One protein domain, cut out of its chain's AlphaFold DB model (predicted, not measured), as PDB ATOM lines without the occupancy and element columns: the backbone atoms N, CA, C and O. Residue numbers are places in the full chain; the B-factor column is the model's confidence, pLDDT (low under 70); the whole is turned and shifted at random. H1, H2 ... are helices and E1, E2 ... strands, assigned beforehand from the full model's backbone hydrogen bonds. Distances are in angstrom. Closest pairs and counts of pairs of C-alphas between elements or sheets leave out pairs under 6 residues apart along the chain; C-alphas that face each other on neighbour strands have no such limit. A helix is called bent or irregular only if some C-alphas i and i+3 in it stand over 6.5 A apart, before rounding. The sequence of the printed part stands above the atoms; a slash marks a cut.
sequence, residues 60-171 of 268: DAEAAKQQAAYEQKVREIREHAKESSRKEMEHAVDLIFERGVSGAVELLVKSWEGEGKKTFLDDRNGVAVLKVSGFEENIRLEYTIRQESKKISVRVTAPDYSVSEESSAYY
ATOM      1  N   ASP A  60     165.468  74.963 171.486       58.44
ATOM      2  CA  ASP A  60     164.961  74.293 170.284       58.44
ATOM      3  C   ASP A  60     163.446  74.048 170.355       58.44
ATOM      4  O   ASP A  60     162.738  74.194 169.362       58.44
ATOM      5  N   ALA A  61     162.915  73.741 171.545       61.81
ATOM      6  CA  ALA A  61     161.479  73.549 171.749       61.81
ATOM      7  C   ALA A  61     160.694  74.874 171.707       61.81
ATOM      8  O   ALA A  61     159.561  74.906 171.224       61.81
ATOM      9  N   GLU A  62     161.274  75.970 172.202       61.62
ATOM     10  CA  GLU A  62     160.672  77.306 172.118       61.62
ATOM     11  C   GLU A  62     160.793  77.894 170.709       61.62
ATOM     12  O   GLU A  62     159.815  78.440 170.203       61.62
ATOM     13  N   ALA A  63     161.928  77.697 170.035       63.53
ATOM     14  CA  ALA A  63     162.128  78.069 168.640       63.53
ATOM     15  C   ALA A  63     161.188  77.287 167.711       63.53
ATOM     16  O   ALA A  63     160.545  77.890 166.859       63.53
ATOM     17  N   ALA A  64     161.009  75.979 167.926       68.69
ATOM     18  CA  ALA A  64     160.046  75.176 167.171       68.69
ATOM     19  C   ALA A  64     158.596  75.632 167.404       68.69
ATOM     20  O   ALA A  64     157.805  75.668 166.463       68.69
ATOM     21  N   LYS A  65     158.235  76.029 168.633       71.19
ATOM     22  CA  LYS A  65     156.909  76.603 168.930       71.19
ATOM     23  C   LYS A  65     156.710  77.972 168.282       71.19
ATOM     24  O   LYS A  65     155.636  78.227 167.745       71.19
ATOM     25  N   GLN A  66     157.719  78.840 168.314       68.81
ATOM     26  CA  GLN A  66     157.678  80.151 167.660       68.81
ATOM     27  C   GLN A  66     157.608  80.013 166.137       68.81
ATOM     28  O   GLN A  66     156.833  80.719 165.497       68.81
ATOM     29  N   GLN A  67     158.346  79.062 165.567       70.12
ATOM     30  CA  GLN A  67     158.304  78.753 164.144       70.12
ATOM     31  C   GLN A  67     156.944  78.175 163.735       70.12
ATOM     32  O   GLN A  67     156.357  78.653 162.770       70.12
ATOM     33  N   ALA A  68     156.385  77.236 164.502       72.81
ATOM     34  CA  ALA A  68     155.050  76.698 164.242       72.81
ATOM     35  C   ALA A  68     153.952  77.773 164.355       72.81
ATOM     36  O   ALA A  68     153.054  77.821 163.517       72.81
ATOM     37  N   ALA A  69     154.040  78.668 165.346       74.81
ATOM     38  CA  ALA A  69     153.110  79.788 165.497       74.81
ATOM     39  C   ALA A  69     153.228  80.797 164.340       74.81
ATOM     40  O   ALA A  69     152.218  81.295 163.845       74.81
ATOM     41  N   TYR A  70     154.449  81.072 163.874       70.94
ATOM     42  CA  TYR A  70     154.683  81.912 162.703       70.94
ATOM     43  C   TYR A  70     154.127  81.269 161.427       70.94
ATOM     44  O   TYR A  70     153.409  81.923 160.677       70.94
ATOM     45  N   GLU A  71     154.383  79.981 161.201       76.81
ATOM     46  CA  GLU A  71     153.855  79.242 160.050       76.81
ATOM     47  C   GLU A  71     152.321  79.188 160.047       76.81
ATOM     48  O   GLU A  71     151.706  79.348 158.992       76.81
ATOM     49  N   GLN A  72     151.691  79.014 161.214       78.44
ATOM     50  CA  GLN A  72     150.236  79.115 161.360       78.44
ATOM     51  C   GLN A  72     149.737  80.513 160.990       78.44
ATOM     52  O   GLN A  72     148.832  80.636 160.166       78.44
ATOM     53  N   LYS A  73     150.381  81.564 161.506       77.25
ATOM     54  CA  LYS A  73     150.012  82.951 161.211       77.25
ATOM     55  C   LYS A  73     150.169  83.298 159.726       77.25
ATOM     56  O   LYS A  73     149.304  83.953 159.156       77.25
ATOM     57  N   VAL A  74     151.228  82.821 159.069       79.94
ATOM     58  CA  VAL A  74     151.420  82.989 157.615       79.94
ATOM     59  C   VAL A  74     150.303  82.300 156.831       79.94
ATOM     60  O   VAL A  74     149.815  82.863 155.854       79.94
ATOM     61  N   ARG A  75     149.872  81.099 157.247       79.88
ATOM     62  CA  ARG A  75     148.749  80.397 156.603       79.88
ATOM     63  C   ARG A  75     147.438  81.156 156.762       79.88
ATOM     64  O   ARG A  75     146.732  81.317 155.777       79.88
ATOM     65  N   GLU A  76     147.140  81.648 157.961       82.00
ATOM     66  CA  GLU A  76     145.940  82.453 158.217       82.00
ATOM     67  C   GLU A  76     145.924  83.726 157.366       82.00
ATOM     68  O   GLU A  76     144.930  84.010 156.703       82.00
ATOM     69  N   ILE A  77     147.047  84.449 157.309       82.88
ATOM     70  CA  ILE A  77     147.179  85.666 156.496       82.88
ATOM     71  C   ILE A  77     147.057  85.351 155.009       82.88
ATOM     72  O   ILE A  77     146.426  86.107 154.277       82.88
ATOM     73  N   ARG A  78     147.623  84.231 154.547       81.31
ATOM     74  CA  ARG A  78     147.484  83.794 153.155       81.31
ATOM     75  C   ARG A  78     146.038  83.476 152.798       81.31
ATOM     76  O   ARG A  78     145.562  83.956 151.775       81.31
ATOM     77  N   GLU A  79     145.340  82.700 153.621       84.88
ATOM     78  CA  GLU A  79     143.929  82.379 153.378       84.88
ATOM     79  C   GLU A  79     143.052  83.636 153.431       84.88
ATOM     80  O   GLU A  79     142.202  83.829 152.562       84.88
ATOM     81  N   HIS A  80     143.307  84.543 154.379       84.44
ATOM     82  CA  HIS A  80     142.612  85.831 154.458       84.44
ATOM     83  C   HIS A  80     142.877  86.712 153.234       84.44
ATOM     84  O   HIS A  80     141.938  87.262 152.661       84.44
ATOM     85  N   ALA A  81     144.131  86.815 152.784       82.31
ATOM     86  CA  ALA A  81     144.505  87.572 151.592       82.31
ATOM     87  C   ALA A  81     143.856  86.993 150.329       82.31
ATOM     88  O   ALA A  81     143.324  87.738 149.505       82.31
ATOM     89  N   LYS A  82     143.837  85.663 150.204       83.88
ATOM     90  CA  LYS A  82     143.185  84.959 149.101       83.88
ATOM     91  C   LYS A  82     141.681  85.220 149.086       83.88
ATOM     92  O   LYS A  82     141.160  85.651 148.059       83.88
ATOM     93  N   GLU A  83     140.996  85.028 150.210       86.56
ATOM     94  CA  GLU A  83     139.550  85.252 150.304       86.56
ATOM     95  C   GLU A  83     139.182  86.727 150.098       86.56
ATOM     96  O   GLU A  83     138.220  87.027 149.389       86.56
ATOM     97  N   SER A  84     139.972  87.653 150.645       85.50
ATOM     98  CA  SER A  84     139.785  89.094 150.443       85.50
ATOM     99  C   SER A  84     139.976  89.477 148.978       85.50
ATOM    100  O   SER A  84     139.123  90.151 148.410       85.50
ATOM    101  N   SER A  85     141.036  88.983 148.325       85.12
ATOM    102  CA  SER A  85     141.267  89.235 146.896       85.12
ATOM    103  C   SER A  85     140.108  88.731 146.032       85.12
ATOM    104  O   SER A  85     139.716  89.402 145.080       85.12
ATOM    105  N   ARG A  86     139.523  87.578 146.384       87.25
ATOM    106  CA  ARG A  86     138.393  86.982 145.668       87.25
ATOM    107  C   ARG A  86     137.128  87.820 145.824       87.25
ATOM    108  O   ARG A  86     136.510  88.150 144.819       87.25
ATOM    109  N   LYS A  87     136.775  88.196 147.056       88.88
ATOM    110  CA  LYS A  87     135.592  89.029 147.338       88.88
ATOM    111  C   LYS A  87     135.678  90.396 146.674       88.88
ATOM    112  O   LYS A  87     134.722  90.820 146.035       88.88
ATOM    113  N   GLU A  88     136.827  91.055 146.781       89.06
ATOM    114  CA  GLU A  88     137.045  92.357 146.149       89.06
ATOM    115  C   GLU A  88     137.026  92.263 144.622       89.06
ATOM    116  O   GLU A  88     136.511  93.155 143.950       89.06
ATOM    117  N   MET A  89     137.537  91.165 144.057       92.00
ATOM    118  CA  MET A  89     137.430  90.900 142.625       92.00
ATOM    119  C   MET A  89     135.972  90.676 142.199       92.00
ATOM    120  O   MET A  89     135.558  91.270 141.208       92.00
ATOM    121  N   GLU A  90     135.193  89.867 142.924       89.62
ATOM    122  CA  GLU A  90     133.764  89.629 142.641       89.62
ATOM    123  C   GLU A  90     132.982  90.951 142.690       89.62
ATOM    124  O   GLU A  90     132.321  91.318 141.720       89.62
ATOM    125  N   HIS A  91     133.167  91.728 143.758       90.19
ATOM    126  CA  HIS A  91     132.539  93.037 143.922       90.19
ATOM    127  C   HIS A  91     132.914  94.015 142.799       90.19
ATOM    128  O   HIS A  91     132.051  94.691 142.238       90.19
ATOM    129  N   ALA A  92     134.191  94.081 142.417       89.50
ATOM    130  CA  ALA A  92     134.628  94.960 141.338       89.50
ATOM    131  C   ALA A  92     134.082  94.529 139.964       89.50
ATOM    132  O   ALA A  92     133.767  95.392 139.145       89.50
ATOM    133  N   VAL A  93     133.926  93.224 139.704       90.56
ATOM    134  CA  VAL A  93     133.266  92.725 138.483       90.56
ATOM    135  C   VAL A  93     131.811  93.186 138.427       90.56
ATOM    136  O   VAL A  93     131.383  93.675 137.379       90.56
ATOM    137  N   ASP A  94     131.079  93.090 139.537       87.00
ATOM    138  CA  ASP A  94     129.681  93.526 139.611       87.00
ATOM    139  C   ASP A  94     129.551  95.036 139.368       87.00
ATOM    140  O   ASP A  94     128.744  95.473 138.545       87.00
ATOM    141  N   LEU A  95     130.417  95.847 139.984       86.62
ATOM    142  CA  LEU A  95     130.445  97.294 139.749       86.62
ATOM    143  C   LEU A  95     130.728  97.643 138.283       86.62
ATOM    144  O   LEU A  95     130.110  98.560 137.731       86.62
ATOM    145  N   ILE A  96     131.657  96.924 137.644       89.31
ATOM    146  CA  ILE A  96     131.956  97.124 136.223       89.31
ATOM    147  C   ILE A  96     130.757  96.732 135.371       89.31
ATOM    148  O   ILE A  96     130.454  97.454 134.426       89.31
ATOM    149  N   PHE A  97     130.060  95.647 135.695       86.75
ATOM    150  CA  PHE A  97     128.861  95.244 134.968       86.75
ATOM    151  C   PHE A  97     127.741  96.285 135.076       86.75
ATOM    152  O   PHE A  97     127.051  96.544 134.093       86.75
ATOM    153  N   GLU A  98     127.579  96.923 136.234       80.94
ATOM    154  CA  GLU A  98     126.523  97.914 136.455       80.94
ATOM    155  C   GLU A  98     126.820  99.287 135.842       80.94
ATOM    156  O   GLU A  98     125.908  99.958 135.352       80.94
ATOM    157  N   ARG A  99     128.073  99.752 135.917       80.38
ATOM    158  CA  ARG A  99     128.426 101.154 135.617       80.38
ATOM    159  C   ARG A  99     129.556 101.329 134.613       80.38
ATOM    160  O   ARG A  99     129.926 102.461 134.297       80.38
ATOM    161  N   GLY A 100     130.102 100.231 134.108       85.81
ATOM    162  CA  GLY A 100     131.301 100.235 133.285       85.81
ATOM    163  C   GLY A 100     132.556 100.522 134.102       85.81
ATOM    164  O   GLY A 100     132.506 100.841 135.290       85.81
ATOM    165  N   VAL A 101     133.711 100.425 133.445       87.12
ATOM    166  CA  VAL A 101     135.026 100.552 134.094       87.12
ATOM    167  C   VAL A 101     135.190 101.906 134.781       87.12
ATOM    168  O   VAL A 101     135.565 101.961 135.949       87.12
ATOM    169  N   SER A 102     134.857 102.994 134.083       86.56
ATOM    170  CA  SER A 102     135.006 104.351 134.616       86.56
ATOM    171  C   SER A 102     134.154 104.579 135.872       86.56
ATOM    172  O   SER A 102     134.668 105.042 136.890       86.56
ATOM    173  N   GLY A 103     132.879 104.174 135.838       83.19
ATOM    174  CA  GLY A 103     131.978 104.298 136.986       83.19
ATOM    175  C   GLY A 103     132.351 103.380 138.154       83.19
ATOM    176  O   GLY A 103     132.213 103.778 139.311       83.19
ATOM    177  N   ALA A 104     132.855 102.176 137.874       88.25
ATOM    178  CA  ALA A 104     133.314 101.243 138.900       88.25
ATOM    179  C   ALA A 104     134.547 101.769 139.644       88.25
ATOM    180  O   ALA A 104     134.569 101.770 140.873       88.25
ATOM    181  N   VAL A 105     135.548 102.268 138.914       90.19
ATOM    182  CA  VAL A 105     136.766 102.842 139.506       90.19
ATOM    183  C   VAL A 105     136.434 104.045 140.387       90.19
ATOM    184  O   VAL A 105     136.938 104.136 141.505       90.19
ATOM    185  N   GLU A 106     135.556 104.940 139.928       87.81
ATOM    186  CA  GLU A 106     135.127 106.101 140.717       87.81
ATOM    187  C   GLU A 106     134.456 105.684 142.035       87.81
ATOM    188  O   GLU A 106     134.727 106.267 143.087       87.81
ATOM    189  N   LEU A 107     133.591 104.664 141.999       87.19
ATOM    190  CA  LEU A 107     132.941 104.146 143.201       87.19
ATOM    191  C   LEU A 107     133.923 103.476 144.156       87.19
ATOM    192  O   LEU A 107     133.836 103.725 145.357       87.19
ATOM    193  N   LEU A 108     134.856 102.671 143.645       90.31
ATOM    194  CA  LEU A 108     135.885 102.035 144.467       90.31
ATOM    195  C   LEU A 108     136.735 103.088 145.181       90.31
ATOM    196  O   LEU A 108     136.928 102.994 146.391       90.31
ATOM    197  N   VAL A 109     137.175 104.131 144.468       90.62
ATOM    198  CA  VAL A 109     137.905 105.260 145.066       90.62
ATOM    199  C   VAL A 109     137.082 105.905 146.182       90.62
ATOM    200  O   VAL A 109     137.553 105.990 147.313       90.62
ATOM    201  N   LYS A 110     135.829 106.286 145.902       89.12
ATOM    202  CA  LYS A 110     134.954 106.926 146.898       89.12
ATOM    203  C   LYS A 110     134.682 106.042 148.112       89.12
ATOM    204  O   LYS A 110     134.605 106.564 149.221       89.12
ATOM    205  N   SER A 111     134.521 104.734 147.914       87.38
ATOM    206  CA  SER A 111     134.301 103.779 149.002       87.38
ATOM    207  C   SER A 111     135.511 103.740 149.930       87.38
ATOM    208  O   SER A 111     135.380 103.969 151.130       87.38
ATOM    209  N   TRP A 112     136.707 103.554 149.366       89.25
ATOM    210  CA  TRP A 112     137.942 103.471 150.142       89.25
ATOM    211  C   TRP A 112     138.307 104.794 150.826       89.25
ATOM    212  O   TRP A 112     138.684 104.796 151.998       89.25
ATOM    213  N   GLU A 113     138.157 105.927 150.140       87.94
ATOM    214  CA  GLU A 113     138.366 107.247 150.746       87.94
ATOM    215  C   GLU A 113     137.328 107.549 151.838       87.94
ATOM    216  O   GLU A 113     137.671 108.137 152.865       87.94
ATOM    217  N   GLY A 114     136.081 107.097 151.665       83.00
ATOM    218  CA  GLY A 114     135.025 107.184 152.679       83.00
ATOM    219  C   GLY A 114     135.344 106.399 153.954       83.00
ATOM    220  O   GLY A 114     135.001 106.835 155.052       83.00
ATOM    221  N   GLU A 115     136.077 105.293 153.830       84.44
ATOM    222  CA  GLU A 115     136.630 104.518 154.950       84.44
ATOM    223  C   GLU A 115     137.931 105.113 155.526       84.44
ATOM    224  O   GLU A 115     138.560 104.534 156.418       84.44
ATOM    225  N   GLY A 116     138.361 106.276 155.027       81.88
ATOM    226  CA  GLY A 116     139.576 106.965 155.458       81.88
ATOM    227  C   GLY A 116     140.869 106.357 154.907       81.88
ATOM    228  O   GLY A 116     141.953 106.666 155.411       81.88
ATOM    229  N   LYS A 117     140.784 105.487 153.894       86.00
ATOM    230  CA  LYS A 117     141.953 104.900 153.224       86.00
ATOM    231  C   LYS A 117     142.484 105.850 152.156       86.00
ATOM    232  O   LYS A 117     141.755 106.667 151.603       86.00
ATOM    233  N   LYS A 118     143.778 105.743 151.850       85.44
ATOM    234  CA  LYS A 118     144.393 106.530 150.772       85.44
ATOM    235  C   LYS A 118     144.390 105.723 149.486       85.44
ATOM    236  O   LYS A 118     144.955 104.628 149.455       85.44
ATOM    237  N   THR A 119     143.832 106.291 148.429       87.81
ATOM    238  CA  THR A 119     143.805 105.690 147.096       87.81
ATOM    239  C   THR A 119     144.732 106.415 146.134       87.81
ATOM    240  O   THR A 119     144.886 107.633 146.189       87.81
ATOM    241  N   PHE A 120     145.347 105.662 145.230       88.12
ATOM    242  CA  PHE A 120     146.106 106.186 144.104       88.12
ATOM    243  C   PHE A 120     145.632 105.488 142.837       88.12
ATOM    244  O   PHE A 120     145.735 104.267 142.732       88.12
ATOM    245  N   LEU A 121     145.107 106.266 141.896       90.06
ATOM    246  CA  LEU A 121     144.634 105.778 140.611       90.06
ATOM    247  C   LEU A 121     145.619 106.185 139.518       90.06
ATOM    248  O   LEU A 121     145.933 107.366 139.375       90.06
ATOM    249  N   ASP A 122     146.059 105.210 138.732       89.06
ATOM    250  CA  ASP A 122     146.778 105.425 137.483       89.06
ATOM    251  C   ASP A 122     145.974 104.818 136.333       89.06
ATOM    252  O   ASP A 122     145.792 103.605 136.276       89.06
ATOM    253  N   ASP A 123     145.459 105.660 135.443       87.19
ATOM    254  CA  ASP A 123     144.695 105.240 134.267       87.19
ATOM    255  C   ASP A 123     145.442 105.678 133.008       87.19
ATOM    256  O   ASP A 123     145.480 106.863 132.658       87.19
ATOM    257  N   ARG A 124     146.120 104.723 132.366       83.06
ATOM    258  CA  ARG A 124     146.923 104.968 131.163       83.06
ATOM    259  C   ARG A 124     146.771 103.817 130.189       83.06
ATOM    260  O   ARG A 124     146.828 102.653 130.571       83.06
ATOM    261  N   ASN A 125     146.665 104.150 128.903       77.88
ATOM    262  CA  ASN A 125     146.722 103.189 127.797       77.88
ATOM    263  C   ASN A 125     145.753 101.997 127.956       77.88
ATOM    264  O   ASN A 125     146.127 100.857 127.697       77.88
ATOM    265  N   GLY A 126     144.523 102.243 128.423       80.06
ATOM    266  CA  GLY A 126     143.514 101.189 128.590       80.06
ATOM    267  C   GLY A 126     143.776 100.237 129.763       80.06
ATOM    268  O   GLY A 126     143.165  99.166 129.835       80.06
ATOM    269  N   VAL A 127     144.670 100.604 130.683       88.56
ATOM    270  CA  VAL A 127     144.905  99.892 131.939       88.56
ATOM    271  C   VAL A 127     144.684 100.855 133.099       88.56
ATOM    272  O   VAL A 127     145.415 101.832 133.248       88.56
ATOM    273  N   ALA A 128     143.693 100.548 133.934       88.50
ATOM    274  CA  ALA A 128     143.429 101.279 135.166       88.50
ATOM    275  C   ALA A 128     143.984 100.489 136.356       88.50
ATOM    276  O   ALA A 128     143.599  99.340 136.581       88.50
ATOM    277  N   VAL A 129     144.890 101.106 137.110       91.69
ATOM    278  CA  VAL A 129     145.503 100.542 138.313       91.69
ATOM    279  C   VAL A 129     145.111 101.391 139.515       91.69
ATOM    280  O   VAL A 129     145.518 102.546 139.626       91.69
ATOM    281  N   LEU A 130     144.337 100.817 140.431       90.56
ATOM    282  CA  LEU A 130     143.941 101.452 141.685       90.56
ATOM    283  C   LEU A 130     144.693 100.802 142.843       90.56
ATOM    284  O   LEU A 130     144.473  99.637 143.159       90.56
ATOM    285  N   LYS A 131     145.550 101.573 143.509       90.31
ATOM    286  CA  LYS A 131     146.285 101.161 144.707       90.31
ATOM    287  C   LYS A 131     145.610 101.734 145.944       90.31
ATOM    288  O   LYS A 131     145.413 102.945 146.034       90.31
ATOM    289  N   VAL A 132     145.320 100.884 146.922       87.06
ATOM    290  CA  VAL A 132     144.730 101.265 148.208       87.06
ATOM    291  C   VAL A 132     145.754 101.024 149.309       87.06
ATOM    292  O   VAL A 132     146.240  99.909 149.519       87.06
ATOM    293  N   SER A 133     146.106 102.095 150.016       78.31
ATOM    294  CA  SER A 133     147.024 102.065 151.151       78.31
ATOM    295  C   SER A 133     146.256 102.103 152.467       78.31
ATOM    296  O   SER A 133     145.358 102.929 152.649       78.31
ATOM    297  N   GLY A 134     146.663 101.247 153.406       68.75
ATOM    298  CA  GLY A 134     146.053 101.156 154.731       68.75
ATOM    299  C   GLY A 134     144.804 100.279 154.780       68.75
ATOM    300  O   GLY A 134     144.012 100.462 155.698       68.75
ATOM    301  N   PHE A 135     144.627  99.362 153.820       66.50
ATOM    302  CA  PHE A 135     143.568  98.344 153.830       66.50
ATOM    303  C   PHE A 135     143.519  97.645 155.201       66.50
ATOM    304  O   PHE A 135     142.539  97.788 155.930       66.50
ATOM    305  N   GLU A 136     144.657  97.086 155.621       66.62
ATOM    306  CA  GLU A 136     144.952  96.618 156.982       66.62
ATOM    307  C   GLU A 136     146.412  96.994 157.339       66.62
ATOM    308  O   GLU A 136     147.153  97.478 156.475       66.62
ATOM    309  N   GLU A 137     146.840  96.830 158.599       65.38
ATOM    310  CA  GLU A 137     148.230  97.115 159.002       65.38
ATOM    311  C   GLU A 137     149.215  96.334 158.118       65.38
ATOM    312  O   GLU A 137     149.217  95.107 158.097       65.38
ATOM    313  N   ASN A 138     150.044  97.062 157.364       68.94
ATOM    314  CA  ASN A 138     151.034  96.521 156.429       68.94
ATOM    315  C   ASN A 138     150.470  95.613 155.319       68.94
ATOM    316  O   ASN A 138     151.222  94.858 154.707       68.94
ATOM    317  N   ILE A 139     149.182  95.733 154.980       77.88
ATOM    318  CA  ILE A 139     148.574  95.054 153.826       77.88
ATOM    319  C   ILE A 139     148.192  96.083 152.763       77.88
ATOM    320  O   ILE A 139     147.648  97.155 153.049       77.88
ATOM    321  N   ARG A 140     148.511  95.759 151.511       83.50
ATOM    322  CA  ARG A 140     148.240  96.578 150.326       83.50
ATOM    323  C   ARG A 140     147.240  95.866 149.434       83.50
ATOM    324  O   ARG A 140     147.358  94.658 149.236       83.50
ATOM    325  N   LEU A 141     146.310  96.631 148.876       88.12
ATOM    326  CA  LEU A 141     145.326  96.153 147.912       88.12
ATOM    327  C   LEU A 141     145.528  96.896 146.590       88.12
ATOM    328  O   LEU A 141     145.658  98.121 146.572       88.12
ATOM    329  N   GLU A 142     145.573  96.158 145.488       90.94
ATOM    330  CA  GLU A 142     145.739  96.707 144.145       90.94
ATOM    331  C   GLU A 142     144.714  96.091 143.195       90.94
ATOM    332  O   GLU A 142     144.676  94.875 143.021       90.94
ATOM    333  N   TYR A 143     143.911  96.932 142.549       91.12
ATOM    334  CA  TYR A 143     143.053  96.540 141.437       91.12
ATOM    335  C   TYR A 143     143.765  96.890 140.136       91.12
ATOM    336  O   TYR A 143     144.252  98.005 139.974       91.12
ATOM    337  N   THR A 144     143.786  95.963 139.189       91.56
ATOM    338  CA  THR A 144     144.276  96.179 137.828       91.56
ATOM    339  C   THR A 144     143.185  95.773 136.851       91.56
ATOM    340  O   THR A 144     142.824  94.602 136.765       91.56
ATOM    341  N   ILE A 145     142.673  96.735 136.093       91.12
ATOM    342  CA  ILE A 145     141.627  96.535 135.089       91.12
ATOM    343  C   ILE A 145     142.250  96.750 133.716       91.12
ATOM    344  O   ILE A 145     142.714  97.842 133.398       91.12
ATOM    345  N   ARG A 146     142.264  95.702 132.895       90.62
ATOM    346  CA  ARG A 146     142.765  95.728 131.518       90.62
ATOM    347  C   ARG A 146     141.580  95.768 130.563       90.62
ATOM    348  O   ARG A 146     140.878  94.767 130.412       90.62
ATOM    349  N   GLN A 147     141.388  96.910 129.911       87.75
ATOM    350  CA  GLN A 147     140.234  97.156 129.047       87.75
ATOM    351  C   GLN A 147     140.289  96.345 127.751       87.75
ATOM    352  O   GLN A 147     139.280  95.774 127.344       87.75
ATOM    353  N   GLU A 148     141.475  96.195 127.155       87.44
ATOM    354  CA  GLU A 148     141.650  95.428 125.913       87.44
ATOM    355  C   GLU A 148     141.278  93.949 126.069       87.44
ATOM    356  O   GLU A 148     140.590  93.378 125.224       87.44
ATOM    357  N   SER A 149     141.709  93.321 127.167       88.44
ATOM    358  CA  SER A 149     141.450  91.904 127.444       88.44
ATOM    359  C   SER A 149     140.199  91.661 128.287       88.44
ATOM    360  O   SER A 149     139.898  90.508 128.600       88.44
ATOM    361  N   LYS A 150     139.480  92.730 128.664       89.62
ATOM    362  CA  LYS A 150     138.317  92.707 129.566       89.62
ATOM    363  C   LYS A 150     138.561  91.867 130.819       89.62
ATOM    364  O   LYS A 150     137.717  91.069 131.235       89.62
ATOM    365  N   LYS A 151     139.755  92.013 131.393       92.94
ATOM    366  CA  LYS A 151     140.210  91.250 132.555       92.94
ATOM    367  C   LYS A 151     140.474  92.191 133.717       92.94
ATOM    368  O   LYS A 151     141.162  93.197 133.558       92.94
ATOM    369  N   ILE A 152     139.973  91.826 134.887       91.62
ATOM    370  CA  ILE A 152     140.315  92.459 136.156       91.62
ATOM    371  C   ILE A 152     141.131  91.486 137.002       91.62
ATOM    372  O   ILE A 152     140.867  90.281 137.017       91.62
ATOM    373  N   SER A 153     142.131  92.007 137.698       90.25
ATOM    374  CA  SER A 153     142.862  91.297 138.739       90.25
ATOM    375  C   SER A 153     142.937  92.145 139.996       90.25
ATOM    376  O   SER A 153     143.177  93.348 139.919       90.25
ATOM    377  N   VAL A 154     142.750  91.508 141.142       91.81
ATOM    378  CA  VAL A 154     142.889  92.124 142.456       91.81
ATOM    379  C   VAL A 154     143.984  91.393 143.203       91.81
ATOM    380  O   VAL A 154     143.916  90.174 143.369       91.81
ATOM    381  N   ARG A 155     144.994  92.138 143.640       89.19
ATOM    382  CA  ARG A 155     146.147  91.621 144.367       89.19
ATOM    383  C   ARG A 155     146.149  92.155 145.789       89.19
ATOM    384  O   ARG A 155     146.059  93.363 146.002       89.19
ATOM    385  N   VAL A 156     146.299  91.247 146.744       87.56
ATOM    386  CA  VAL A 156     146.498  91.556 148.161       87.56
ATOM    387  C   VAL A 156     147.918  91.156 148.535       87.56
ATOM    388  O   VAL A 156     148.303  89.995 148.400       87.56
ATOM    389  N   THR A 157     148.707  92.117 149.006       83.38
ATOM    390  CA  THR A 157     150.110  91.903 149.379       83.38
ATOM    391  C   THR A 157     150.325  92.254 150.844       83.38
ATOM    392  O   THR A 157     150.040  93.375 151.259       83.38
ATOM    393  N   ALA A 158     150.895  91.318 151.603       83.00
ATOM    394  CA  ALA A 158     151.348  91.492 152.981       83.00
ATOM    395  C   ALA A 158     152.880  91.302 153.029       83.00
ATOM    396  O   ALA A 158     153.354  90.168 153.176       83.00
ATOM    397  N   PRO A 159     153.676  92.380 152.864       79.88
ATOM    398  CA  PRO A 159     155.134  92.293 152.764       79.88
ATOM    399  C   PRO A 159     155.785  91.675 154.004       79.88
ATOM    400  O   PRO A 159     156.709  90.882 153.866       79.88
ATOM    401  N   ASP A 160     155.257  91.969 155.194       77.12
ATOM    402  CA  ASP A 160     155.783  91.485 156.479       77.12
ATOM    403  C   ASP A 160     155.763  89.955 156.616       77.12
ATOM    404  O   ASP A 160     156.503  89.395 157.421       77.12
ATOM    405  N   TYR A 161     154.921  89.279 155.829       74.44
ATOM    406  CA  TYR A 161     154.753  87.824 155.839       74.44
ATOM    407  C   TYR A 161     155.128  87.181 154.498       74.44
ATOM    408  O   TYR A 161     154.901  85.984 154.311       74.44
ATOM    409  N   SER A 162     155.678  87.955 153.554       77.44
ATOM    410  CA  SER A 162     155.976  87.517 152.181       77.44
ATOM    411  C   SER A 162     154.781  86.840 151.489       77.44
ATOM    412  O   SER A 162     154.937  85.866 150.749       77.44
ATOM    413  N   VAL A 163     153.566  87.334 151.750       78.06
ATOM    414  CA  VAL A 163     152.326  86.833 151.142       78.06
ATOM    415  C   VAL A 163     151.891  87.791 150.039       78.06
ATOM    416  O   VAL A 163     151.797  89.000 150.249       78.06
ATOM    417  N   SER A 164     151.598  87.244 148.862       86.69
ATOM    418  CA  SER A 164     150.990  87.971 147.752       86.69
ATOM    419  C   SER A 164     150.014  87.042 147.048       86.69
ATOM    420  O   SER A 164     150.438  86.086 146.407       86.69
ATOM    421  N   GLU A 165     148.727  87.332 147.168       87.38
ATOM    422  CA  GLU A 165     147.655  86.555 146.547       87.38
ATOM    423  C   GLU A 165     146.941  87.423 145.510       87.38
ATOM    424  O   GLU A 165     146.711  88.613 145.732       87.38
ATOM    425  N   GLU A 166     146.618  86.837 144.361       89.38
ATOM    426  CA  GLU A 166     145.955  87.525 143.257       89.38
ATOM    427  C   GLU A 166     144.758  86.709 142.773       89.38
ATOM    428  O   GLU A 166     144.888  85.537 142.415       89.38
ATOM    429  N   SER A 167     143.597  87.355 142.718       86.75
ATOM    430  CA  SER A 167     142.393  86.817 142.087       86.75
ATOM    431  C   SER A 167     142.134  87.554 140.783       86.75
ATOM    432  O   SER A 167     142.345  88.762 140.695       86.75
ATOM    433  N   SER A 168     141.684  86.845 139.748       90.00
ATOM    434  CA  SER A 168     141.398  87.471 138.458       90.00
ATOM    435  C   SER A 168     140.180  86.874 137.770       90.00
ATOM    436  O   SER A 168     139.960  85.664 137.834       90.00
ATOM    437  N   ALA A 169     139.423  87.724 137.082       90.25
ATOM    438  CA  ALA A 169     138.224  87.350 136.345       90.25
ATOM    439  C   ALA A 169     138.074  88.177 135.066       90.25
ATOM    440  O   ALA A 169     138.662  89.250 134.911       90.25
ATOM    441  N   TYR A 170     137.268  87.658 134.143       91.62
ATOM    442  CA  TYR A 170     136.795  88.422 132.995       91.62
ATOM    443  C   TYR A 170     135.523  89.169 133.375       91.62
ATOM    444  O   TYR A 170     134.665  88.616 134.061       91.62
ATOM    445  N   TYR A 171     135.391  90.399 132.894       88.94
ATOM    446  CA  TYR A 171     134.202  91.210 133.111       88.94
ATOM    447  C   TYR A 171     133.479  91.490 131.793       88.94
ATOM    448  O   TYR A 171     134.035  91.383 130.696       88.94
TER     449      TYR A 171
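AT A GLANCE: This is residues 60 to 171 of the 268 residues of the protein "PDZ domain-containing protein" of Synergistetes bacterium HGW-Synergistetes-1 (UniProt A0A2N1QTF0). What shape do these atoms make? One twisted sheet of five strands has a long bent helix over one face and its other face bare; the helix H1 folds back on itself, with its long arm H1a over E4 and E5 and its short arm H1b over E1 and E2, while residues 60 to 69 of H1a stick out beyond the body. What are the parts? The printed part has 112 residues with one named helix and then five named strands, H1 E1 E2 E3 E4 E5, in the mixed class of helices and strands; the antiparallel sheet has the order E1 E2 E3 E4 E5, a meander, each strand the antiparallel neighbour of the one before. How spread out is it? It is only just loose, close to compact, with a radius of gyration of the C-alphas of 16.2 A, and only just elongated, spanning 56 by 28 by 23 A.

HOW THE PARTS SIT: How do the strands pair? Edge strand E1, residues 118 to 124, forms a hairpin with E2, residues 127 to 136, N 120 to O 131 being 2.8 A, and E2 forms one with E3, residues 139 to 146, N 130 to O 143 being 2.9 A. E3 forms a hairpin with E4, residues 151 to 158, N 142 to O 155 being 2.9 A, and E4 forms one with edge strand E5, residues 163 to 170, N 154 to O 167 being 2.8 A. How does the helix sit on the sheet? H1, residues 60 to 114, was assigned as one helix by its hydrogen bonds but is bent, C-alphas 98 and 101 being 9.2 A apart; its arms H1a, residues 60 to 98, and H1b, residues 101 to 114, are on the same face, in two layers with the sheet. H1a runs along the strands over E4 and E5, at 24 degrees to E4 on the local plane and a height over the sheet of 5.7 A; its closest C-alphas to E5 are those of Arg 86 and Ser 167, 5.4 A. H1b runs along the strands over E1 and E2, at 18 degrees to E2 on the local plane and a height of 9.4 A; its closest C-alphas to E1 are those of Val 109 and Thr 119, 6.3 A. How do the arms meet? With residues 92 to 98 alone H1a touches H1b, the closest C-alphas being those of Leu 95 and Ala 104, 5.0 A, at a steep tilt of 50 degrees, opposite ways. In H1a and H1b every O i to N i+4 pair is within hydrogen-bond range.

IN THESE COORDINATES: Where does the helix run? H1a begins at C-alpha 60, (164.961, 74.293, 170.284), and is 56.4 A long; H1b is 19.7 A long and ends at C-alpha 114, (135.025, 107.184, 152.679). How long are the strands? E1 measures 19.8 A, E2 25.3 A, E3 23.1 A, E4 23.3 A and E5 23.9 A, ending at C-alpha 170, (136.795, 88.422, 132.995); E2 bends by 57 degrees at residue 133.

THE WHOLE: How large is it? The two C-alphas farthest apart, those of Asp 60 and Arg 99, are 57.1 A apart; without residues 60 to 69, which stand free, the body spans 42 by 28 by 23 A. Is it continuous and confident? The printed part has no cut, and the links H1 to E1, E1 to E2, E2 to E3, E3 to E4 and E4 to E5 are tight. The mean pLDDT of the printed part is 83.5, and residues 60 to 64, 66 and 134 to 138 are under 70.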